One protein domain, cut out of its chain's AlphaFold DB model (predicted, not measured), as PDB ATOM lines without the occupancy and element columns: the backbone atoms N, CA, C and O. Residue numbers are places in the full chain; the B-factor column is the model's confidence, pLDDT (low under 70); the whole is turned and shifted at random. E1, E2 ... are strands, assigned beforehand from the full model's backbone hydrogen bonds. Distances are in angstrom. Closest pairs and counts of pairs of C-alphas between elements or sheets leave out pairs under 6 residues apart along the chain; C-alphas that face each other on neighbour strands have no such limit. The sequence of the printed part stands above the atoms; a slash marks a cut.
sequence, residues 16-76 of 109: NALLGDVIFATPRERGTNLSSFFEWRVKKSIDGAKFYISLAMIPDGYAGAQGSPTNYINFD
ATOM      1  N   ASN A  16     -32.280 -13.590  76.902       57.16
ATOM      2  CA  ASN A  16     -31.822 -14.705  77.730       57.16
ATOM      3  C   ASN A  16     -31.031 -14.211  78.963       57.16
ATOM      4  O   ASN A  16     -31.227 -14.710  80.069       57.16
ATOM      5  N   ALA A  17     -30.208 -13.168  78.806       59.78
ATOM      6  CA  ALA A  17     -29.510 -12.533  79.924       59.78
ATOM      7  C   ALA A  17     -30.452 -11.699  80.822       59.78
ATOM      8  O   ALA A  17     -30.314 -11.699  82.048       59.78
ATOM      9  N   LEU A  18     -31.448 -11.016  80.245       65.94
ATOM     10  CA  LEU A  18     -32.412 -10.199  80.996       65.94
ATOM     11  C   LEU A  18     -33.437 -11.030  81.783       65.94
ATOM     12  O   LEU A  18     -33.757 -10.663  82.911       65.94
ATOM     13  N   LEU A  19     -33.890 -12.163  81.253       67.75
ATOM     14  CA  LEU A  19     -34.922 -13.013  81.866       67.75
ATOM     15  C   LEU A  19     -34.362 -14.253  82.582       67.75
ATOM     16  O   LEU A  19     -35.135 -15.091  83.035       67.75
ATOM     17  N   GLY A  20     -33.035 -14.391  82.666       72.56
ATOM     18  CA  GLY A  20     -32.394 -15.443  83.453       72.56
ATOM     19  C   GLY A  20     -32.708 -15.343  84.951       72.56
ATOM     20  O   GLY A  20     -32.930 -14.246  85.473       72.56
ATOM     21  N   ASP A  21     -32.688 -16.481  85.642       83.88
ATOM     22  CA  ASP A  21     -32.987 -16.573  87.073       83.88
ATOM     23  C   ASP A  21     -31.821 -16.008  87.900       83.88
ATOM     24  O   ASP A  21     -30.656 -16.335  87.660       83.88
ATOM     25  N   VAL A  22     -32.125 -15.155  88.882       90.25
ATOM     26  CA  VAL A  22     -31.135 -14.660  89.852       90.25
ATOM     27  C   VAL A  22     -30.889 -15.756  90.882       90.25
ATOM     28  O   VAL A  22     -31.809 -16.149  91.593       90.25
ATOM     29  N   ILE A  23     -29.651 -16.238  90.970       93.81
ATOM     30  CA  ILE A  23     -29.257 -17.303  91.907       93.81
ATOM     31  C   ILE A  23     -28.459 -16.776  93.103       93.81
ATOM     32  O   ILE A  23     -28.309 -17.474  94.098       93.81
ATOM     33  N   PHE A  24     -27.950 -15.547  93.005       94.75
ATOM     34  CA  PHE A  24     -27.274 -14.836  94.084       94.75
ATOM     35  C   PHE A  24     -27.412 -13.328  93.871       94.75
ATOM     36  O   PHE A  24     -27.411 -12.865  92.728       94.75
ATOM     37  N   ALA A  25     -27.494 -12.566  94.958       95.25
ATOM     38  CA  ALA A  25     -27.459 -11.111  94.939       95.25
ATOM     39  C   ALA A  25     -26.690 -10.593  96.159       95.25
ATOM     40  O   ALA A  25     -26.822 -11.143  97.254       95.25
ATOM     41  N   THR A  26     -25.899  -9.540  95.966       95.69
ATOM     42  CA  THR A  26     -25.312  -8.789  97.078       95.69
ATOM     43  C   THR A  26     -26.381  -7.925  97.748       95.69
ATOM     44  O   THR A  26     -27.429  -7.671  97.148       95.69
ATOM     45  N   PRO A  27     -26.129  -7.411  98.964       96.31
ATOM     46  CA  PRO A  27     -26.888  -6.282  99.480       96.31
ATOM     47  C   PRO A  27     -26.879  -5.107  98.494       96.31
ATOM     48  O   PRO A  27     -25.972  -4.968  97.665       96.31
ATOM     49  N   ARG A  28     -27.912  -4.270  98.586       92.88
ATOM     50  CA  ARG A  28     -27.987  -3.025  97.823       92.88
ATOM     51  C   ARG A  28     -27.090  -1.986  98.460       92.88
ATOM     52  O   ARG A  28     -27.251  -1.687  99.640       92.88
ATOM     53  N   GLU A  29     -26.252  -1.383  97.638       94.00
ATOM     54  CA  GLU A  29     -25.440  -0.239  98.018       94.00
ATOM     55  C   GLU A  29     -26.110   1.040  97.518       94.00
ATOM     56  O   GLU A  29     -26.660   1.073  96.411       94.00
ATOM     57  N   ARG A  30     -26.106   2.091  98.340       91.38
ATOM     58  CA  ARG A  30     -26.689   3.390  97.978       91.38
ATOM     59  C   ARG A  30     -25.665   4.243  97.243       91.38
ATOM     60  O   ARG A  30     -24.487   4.228  97.594       91.38
ATOM     61  N   GLY A  31     -26.133   4.982  96.241       86.06
ATOM     62  CA  GLY A  31     -25.332   6.039  95.636       86.06
ATOM     63  C   GLY A  31     -25.359   7.312  96.482       86.06
ATOM     64  O   GLY A  31     -25.742   7.305  97.656       86.06
ATOM     65  N   THR A  32     -24.953   8.417  95.870       85.94
ATOM     66  CA  THR A  32     -24.915   9.734  96.523       85.94
ATOM     67  C   THR A  32     -26.325  10.262  96.805       85.94
ATOM     68  O   THR A  32     -26.556  10.933  97.811       85.94
ATOM     69  N   ASN A  33     -27.286   9.932  95.939       83.75
ATOM     70  CA  ASN A  33     -28.689  10.306  96.078       83.75
ATOM     71  C   ASN A  33     -29.493   9.252  96.858       83.75
ATOM     72  O   ASN A  33     -29.302   8.051  96.724       83.75
ATOM     73  N   LEU A  34     -30.478   9.699  97.646       78.88
ATOM     74  CA  LEU A  34     -31.299   8.822  98.503       78.88
ATOM     75  C   LEU A  34     -32.054   7.716  97.746       78.88
ATOM     76  O   LEU A  34     -32.334   6.663  98.318       78.88
ATOM     77  N   SER A  35     -32.419   7.964  96.487       83.06
ATOM     78  CA  SER A  35     -33.164   7.033  95.633       83.06
ATOM     79  C   SER A  35     -32.277   6.181  94.723       83.06
ATOM     80  O   SER A  35     -32.791   5.261  94.080       83.06
ATOM     81  N   SER A  36     -30.976   6.471  94.644       88.12
ATOM     82  CA  SER A  36     -30.057   5.723  93.797       88.12
ATOM     83  C   SER A  36     -29.520   4.500  94.529       88.12
ATOM     84  O   SER A  36     -29.342   4.472  95.751       88.12
ATOM     85  N   PHE A  37     -29.275   3.449  93.759       91.50
ATOM     86  CA  PHE A  37     -28.663   2.243  94.288       91.50
ATOM     87  C   PHE A  37     -27.964   1.471  93.184       91.50
ATOM     88  O   PHE A  37     -28.285   1.624  92.000       91.50
ATOM     89  N   PHE A  38     -27.089   0.560  93.588       92.88
ATOM     90  CA  PHE A  38     -26.683  -0.550  92.746       92.88
ATOM     91  C   PHE A  38     -26.672  -1.870  93.527       92.88
ATOM     92  O   PHE A  38     -26.582  -1.902  94.753       92.88
ATOM     93  N   GLU A  39     -26.822  -2.971  92.802       95.00
ATOM     94  CA  GLU A  39     -26.855  -4.328  93.341       95.00
ATOM     95  C   GLU A  39     -26.205  -5.275  92.330       95.00
ATOM     96  O   GLU A  39     -26.605  -5.318  91.159       95.00
ATOM     97  N   TRP A  40     -25.213  -6.041  92.779       95.88
ATOM     98  CA  TRP A  40     -24.611  -7.092  91.970       95.88
ATOM     99  C   TRP A  40     -25.415  -8.379  92.107       95.88
ATOM    100  O   TRP A  40     -25.845  -8.760  93.195       95.88
ATOM    101  N   ARG A  41     -25.606  -9.082  90.995       95.25
ATOM    102  CA  ARG A  41     -26.361 -10.333  90.928       95.25
ATOM    103  C   ARG A  41     -25.608 -11.362  90.105       95.25
ATOM    104  O   ARG A  41     -24.994 -11.024  89.099       95.25
ATOM    105  N   VAL A  42     -25.734 -12.632  90.467       94.19
ATOM    106  CA  VAL A  42     -25.379 -13.745  89.584       94.19
ATOM    107  C   VAL A  42     -26.666 -14.283  88.989       94.19
ATOM    108  O   VAL A  42     -27.596 -14.649  89.713       94.19
ATOM    109  N   LYS A  43     -26.721 -14.324  87.662       92.50
ATOM    110  CA  LYS A  43     -27.859 -14.843  86.913       92.50
ATOM    111  C   LYS A  43     -27.462 -16.085  86.151       92.50
ATOM    112  O   LYS A  43     -26.388 -16.138  85.555       92.50
ATOM    113  N   LYS A  44     -28.360 -17.057  86.122       90.44
ATOM    114  CA  LYS A  44     -28.261 -18.216  85.245       90.44
ATOM    115  C   LYS A  44     -29.166 -17.988  84.036       90.44
ATOM    116  O   LYS A  44     -30.296 -17.528  84.190       90.44
ATOM    117  N   SER A  45     -28.670 -18.266  82.833       85.62
ATOM    118  CA  SER A  45     -29.469 -18.190  81.607       85.62
ATOM    119  C   SER A  45     -30.701 -19.095  81.692       85.62
ATOM    120  O   SER A  45     -30.723 -20.074  82.439       85.62
ATOM    121  N   ILE A  46     -31.726 -18.802  80.892       81.06
ATOM    122  CA  ILE A  46     -32.996 -19.549  80.871       81.06
ATOM    123  C   ILE A  46     -32.781 -21.034  80.534       81.06
ATOM    124  O   ILE A  46     -33.488 -21.902  81.043       81.06
ATOM    125  N   ASP A  47     -31.822 -21.324  79.652       80.31
ATOM    126  CA  ASP A  47     -31.426 -22.686  79.267       80.31
ATOM    127  C   ASP A  47     -30.445 -23.336  80.258       80.31
ATOM    128  O   ASP A  47     -30.091 -24.503  80.106       80.31
ATOM    129  N   GLY A  48     -30.007 -22.597  81.276       77.56
ATOM    130  CA  GLY A  48     -29.085 -23.064  82.297       77.56
ATOM    131  C   GLY A  48     -27.628 -23.203  81.850       77.56
ATOM    132  O   GLY A  48     -26.802 -23.602  82.671       77.56
ATOM    133  N   ALA A  49     -27.309 -22.895  80.592       84.44
ATOM    134  CA  ALA A  49     -25.997 -23.142  79.999       84.44
ATOM    135  C   ALA A  49     -24.954 -22.062  80.325       84.44
ATOM    136  O   ALA A  49     -23.759 -22.292  80.141       84.44
ATOM    137  N   LYS A  50     -25.384 -20.872  80.758       87.56
ATOM    138  CA  LYS A  50     -24.509 -19.715  80.969       87.56
ATOM    139  C   LYS A  50     -24.801 -19.024  82.286       87.56
ATOM    140  O   LYS A  50     -25.935 -19.005  82.763       87.56
ATOM    141  N   PHE A  51     -23.762 -18.405  82.822       90.56
ATOM    142  CA  PHE A  51     -23.853 -17.504  83.954       90.56
ATOM    143  C   PHE A  51     -23.514 -16.089  83.506       90.56
ATOM    144  O   PHE A  51     -22.683 -15.890  82.620       90.56
ATOM    145  N   TYR A  52     -24.172 -15.128  84.134       92.69
ATOM    146  CA  TYR A  52     -23.945 -13.710  83.929       92.69
ATOM    147  C   TYR A  52     -23.770 -13.030  85.278       92.69
ATOM    148  O   TYR A  52     -24.518 -13.311  86.218       92.69
ATOM    149  N   ILE A  53     -22.823 -12.103  85.347       95.19
ATOM    150  CA  ILE A  53     -22.723 -11.157  86.451       95.19
ATOM    151  C   ILE A  53     -23.508  -9.922  86.034       95.19
ATOM    152  O   ILE A  53     -23.221  -9.302  85.016       95.19
ATOM    153  N   SER A  54     -24.561  -9.612  86.770       93.00
ATOM    154  CA  SER A  54     -25.523  -8.577  86.425       93.00
ATOM    155  C   SER A  54     -25.448  -7.430  87.420       93.00
ATOM    156  O   SER A  54     -25.327  -7.655  88.621       93.00
ATOM    157  N   LEU A  55     -25.541  -6.209  86.914       93.25
ATOM    158  CA  LEU A  55     -25.617  -4.984  87.690       93.25
ATOM    159  C   LEU A  55     -27.014  -4.402  87.526       93.25
ATOM    160  O   LEU A  55     -27.380  -3.976  86.429       93.25
ATOM    161  N   ALA A  56     -27.790  -4.406  88.608       91.25
ATOM    162  CA  ALA A  56     -29.051  -3.683  88.691       91.25
ATOM    163  C   ALA A  56     -28.787  -2.322  89.338       91.25
ATOM    164  O   ALA A  56     -28.195  -2.281  90.415       91.25
ATOM    165  N   MET A  57     -29.205  -1.220  88.714       90.56
ATOM    166  CA  MET A  57     -28.944   0.117  89.254       90.56
ATOM    167  C   MET A  57     -30.057   1.131  88.983       90.56
ATOM    168  O   MET A  57     -30.721   1.085  87.947       90.56
ATOM    169  N   ILE A  58     -30.191   2.100  89.883       88.94
ATOM    170  CA  ILE A  58     -30.798   3.407  89.611       88.94
ATOM    171  C   ILE A  58     -29.676   4.438  89.770       88.94
ATOM    172  O   ILE A  58     -29.097   4.503  90.854       88.94
ATOM    173  N   PRO A  59     -29.331   5.201  88.718       85.56
ATOM    174  CA  PRO A  59     -28.195   6.110  88.764       85.56
ATOM    175  C   PRO A  59     -28.489   7.350  89.619       85.56
ATOM    176  O   PRO A  59     -29.642   7.751  89.768       85.56
ATOM    177  N   ASP A  60     -27.430   7.992  90.121       83.31
ATOM    178  CA  ASP A  60     -27.527   9.289  90.808       83.31
ATOM    179  C   ASP A  60     -28.087  10.381  89.881       83.31
ATOM    180  O   ASP A  60     -28.886  11.211  90.301       83.31
ATOM    181  N   GLY A  61     -27.731  10.354  88.599       74.44
ATOM    182  CA  GLY A  61     -28.272  11.253  87.589       74.44
ATOM    183  C   GLY A  61     -28.305  10.585  86.221       74.44
ATOM    184  O   GLY A  61     -27.523   9.678  85.942       74.44
ATOM    185  N   TYR A  62     -29.218  11.032  85.361       70.75
ATOM    186  CA  TYR A  62     -29.282  10.617  83.963       70.75
ATOM    187  C   TYR A  62     -29.347  11.859  83.071       70.75
ATOM    188  O   TYR A  62     -30.034  12.828  83.388       70.75
ATOM    189  N   ALA A  63     -28.645  11.824  81.943       61.12
ATOM    190  CA  ALA A  63     -28.775  12.816  80.885       61.12
ATOM    191  C   ALA A  63     -29.370  12.115  79.654       61.12
ATOM    192  O   ALA A  63     -28.720  11.260  79.058       61.12
ATOM    193  N   GLY A  64     -30.625  12.420  79.305       63.00
ATOM    194  CA  GLY A  64     -31.319  11.833  78.148       63.00
ATOM    195  C   GLY A  64     -32.823  11.638  78.369       63.00
ATOM    196  O   GLY A  64     -33.321  11.810  79.471       63.00
ATOM    197  N   ALA A  65     -33.568  11.257  77.327       54.44
ATOM    198  CA  ALA A  65     -35.030  11.083  77.393       54.44
ATOM    199  C   ALA A  65     -35.496   9.865  78.225       54.44
ATOM    200  O   ALA A  65     -36.692   9.658  78.423       54.44
ATOM    201  N   GLN A  66     -34.566   9.036  78.701       55.56
ATOM    202  CA  GLN A  66     -34.841   7.798  79.429       55.56
ATOM    203  C   GLN A  66     -34.802   8.071  80.936       55.56
ATOM    204  O   GLN A  66     -33.801   7.827  81.604       55.56
ATOM    205  N   GLY A  67     -35.885   8.638  81.465       51.31
ATOM    206  CA  GLY A  67     -36.000   8.919  82.892       51.31
ATOM    207  C   GLY A  67     -36.113   7.669  83.758       51.31
ATOM    208  O   GLY A  67     -36.968   6.833  83.507       51.31
ATOM    209  N   SER A  68     -35.259   7.574  84.783       55.97
ATOM    210  CA  SER A  68     -35.327   6.718  85.984       55.97
ATOM    211  C   SER A  68     -35.901   5.277  85.879       55.97
ATOM    212  O   SER A  68     -36.589   4.859  86.819       55.97
ATOM    213  N   PRO A  69     -35.638   4.445  84.846       69.62
ATOM    214  CA  PRO A  69     -35.889   3.017  84.992       69.62
ATOM    215  C   PRO A  69     -34.735   2.373  85.779       69.62
ATOM    216  O   PRO A  69     -33.585   2.808  85.699       69.62
ATOM    217  N   THR A  70     -35.017   1.300  86.520       71.62
ATOM    218  CA  THR A  70     -33.944   0.413  86.988       71.62
ATOM    219  C   THR A  70     -33.232  -0.167  85.767       71.62
ATOM    220  O   THR A  70     -33.841  -0.876  84.964       71.62
ATOM    221  N   ASN A  71     -31.948   0.144  85.625       81.50
ATOM    222  CA  ASN A  71     -31.107  -0.317  84.531       81.50
ATOM    223  C   ASN A  71     -30.462  -1.653  84.891       81.50
ATOM    224  O   ASN A  71     -30.096  -1.885  86.043       81.50
ATOM    225  N   TYR A  72     -30.303  -2.511  83.885       84.50
ATOM    226  CA  TYR A  72     -29.659  -3.811  84.021       84.50
ATOM    227  C   TYR A  72     -28.537  -3.937  83.002       84.50
ATOM    228  O   TYR A  72     -28.784  -3.870  81.797       84.50
ATOM    229  N   ILE A  73     -27.324  -4.190  83.478       89.31
ATOM    230  CA  ILE A  73     -26.184  -4.542  82.631       89.31
ATOM    231  C   ILE A  73     -25.797  -5.977  82.966       89.31
ATOM    232  O   ILE A  73     -25.745  -6.334  84.135       89.31
ATOM    233  N   ASN A  74     -25.571  -6.823  81.962       91.19
ATOM    234  CA  ASN A  74     -25.146  -8.207  82.169       91.19
ATOM    235  C   ASN A  74     -23.778  -8.410  81.521       91.19
ATOM    236  O   ASN A  74     -23.619  -8.148  80.331       91.19
ATOM    237  N   PHE A  75     -22.833  -8.913  82.299       92.69
ATOM    238  CA  PHE A  75     -21.477  -9.241  81.892       92.69
ATOM    239  C   PHE A  75     -21.320 -10.762  81.847       92.69
ATOM    240  O   PHE A  75     -21.888 -11.479  82.678       92.69
ATOM    241  N   ASP A  76     -20.551 -11.265  80.884       93.31
ATOM    242  CA  ASP A  76     -19.968 -12.598  81.025       93.31
ATOM    243  C   ASP A  76     -18.879 -12.592  82.111       93.31
ATOM    244  O   ASP A  76     -18.502 -11.538  82.631       93.31
TER     245      ASP A  76
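What this domain is: This is residues 16 to 76 of the 109 residues of an uncharacterized protein of Aminobacter aminovorans (UniProt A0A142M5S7). A single, strongly twisted sheet of four antiparallel strands winds back and forth in order along the chain, with no named helix on either face, and residues 62 to 67, part of the long loop between E3 and E4, stick out at one end. The long strands E2 and E3 form the middle, with the shorter E1 and E4 at the edges. The printed part has 61 residues with four named strands, E1, E2, E3 and E4, which is also their order across the sheet; the class is all strand, though under half of the residues, 26 of the 61, are in named elements. The whole is only just loose, close to compact, with a radius of gyration of the C-alphas of 12.8 A, and only just flat, spanning 36 by 26 by 15 A.

How they stand to each other: The strands form a meander, each strand the antiparallel neighbour of the one before. E1, residues 21 to 25, and E2, residues 37 to 44, are a hairpin with a long link and an angle of 131 degrees between their directions; C-alphas 25 and 41 face each other at 4.2 A, and N 42 and O 24 are 2.8 A apart, within hydrogen-bond range. In the link between them, residues 29 to 30 make a short antiparallel pairing with residues 37 to 38 of E2. E2 and E3, residues 51 to 58, are a hairpin with a short link, at 159 degrees; C-alphas 38 and 57 face each other at 4.2 A, and N 39 and O 56 are within hydrogen-bond range at 2.8 A. E3 and E4, residues 71 to 75, are a hairpin with a long link, at 155 degrees; C-alphas 54 and 74 face each other at 4.3 A, and N 55 and O 73 are within hydrogen-bond range at 2.8 A. The edge strands E1 and E4 are apart. From edge to edge the strands' lines turn by 88 degrees.

Where its parts are: E1 begins at C-alpha 21, at (-32.987, -16.573, 87.073), and is 11.1 A long from first to last C-alpha. E2 measures 22.4 A and E3 22.7 A, each with 8 residues; C-alpha 37, where E2 begins, is at (-28.663, 2.243, 94.288). E4 measures 13.4 A and ends at C-alpha 75, at (-21.477, -9.241, 81.892).

The domain as a whole: The two C-alphas farthest apart, those of Leu 34 and Ala 49, are 37.3 A apart. The printed part, residues 16 to 76, has no cut. The links from E1 to E2 and from E3 to E4 are long, with 11 and 12 residues. The mean pLDDT of the printed part is 83.0; residues 16 to 19 and 63 to 69 are under 70.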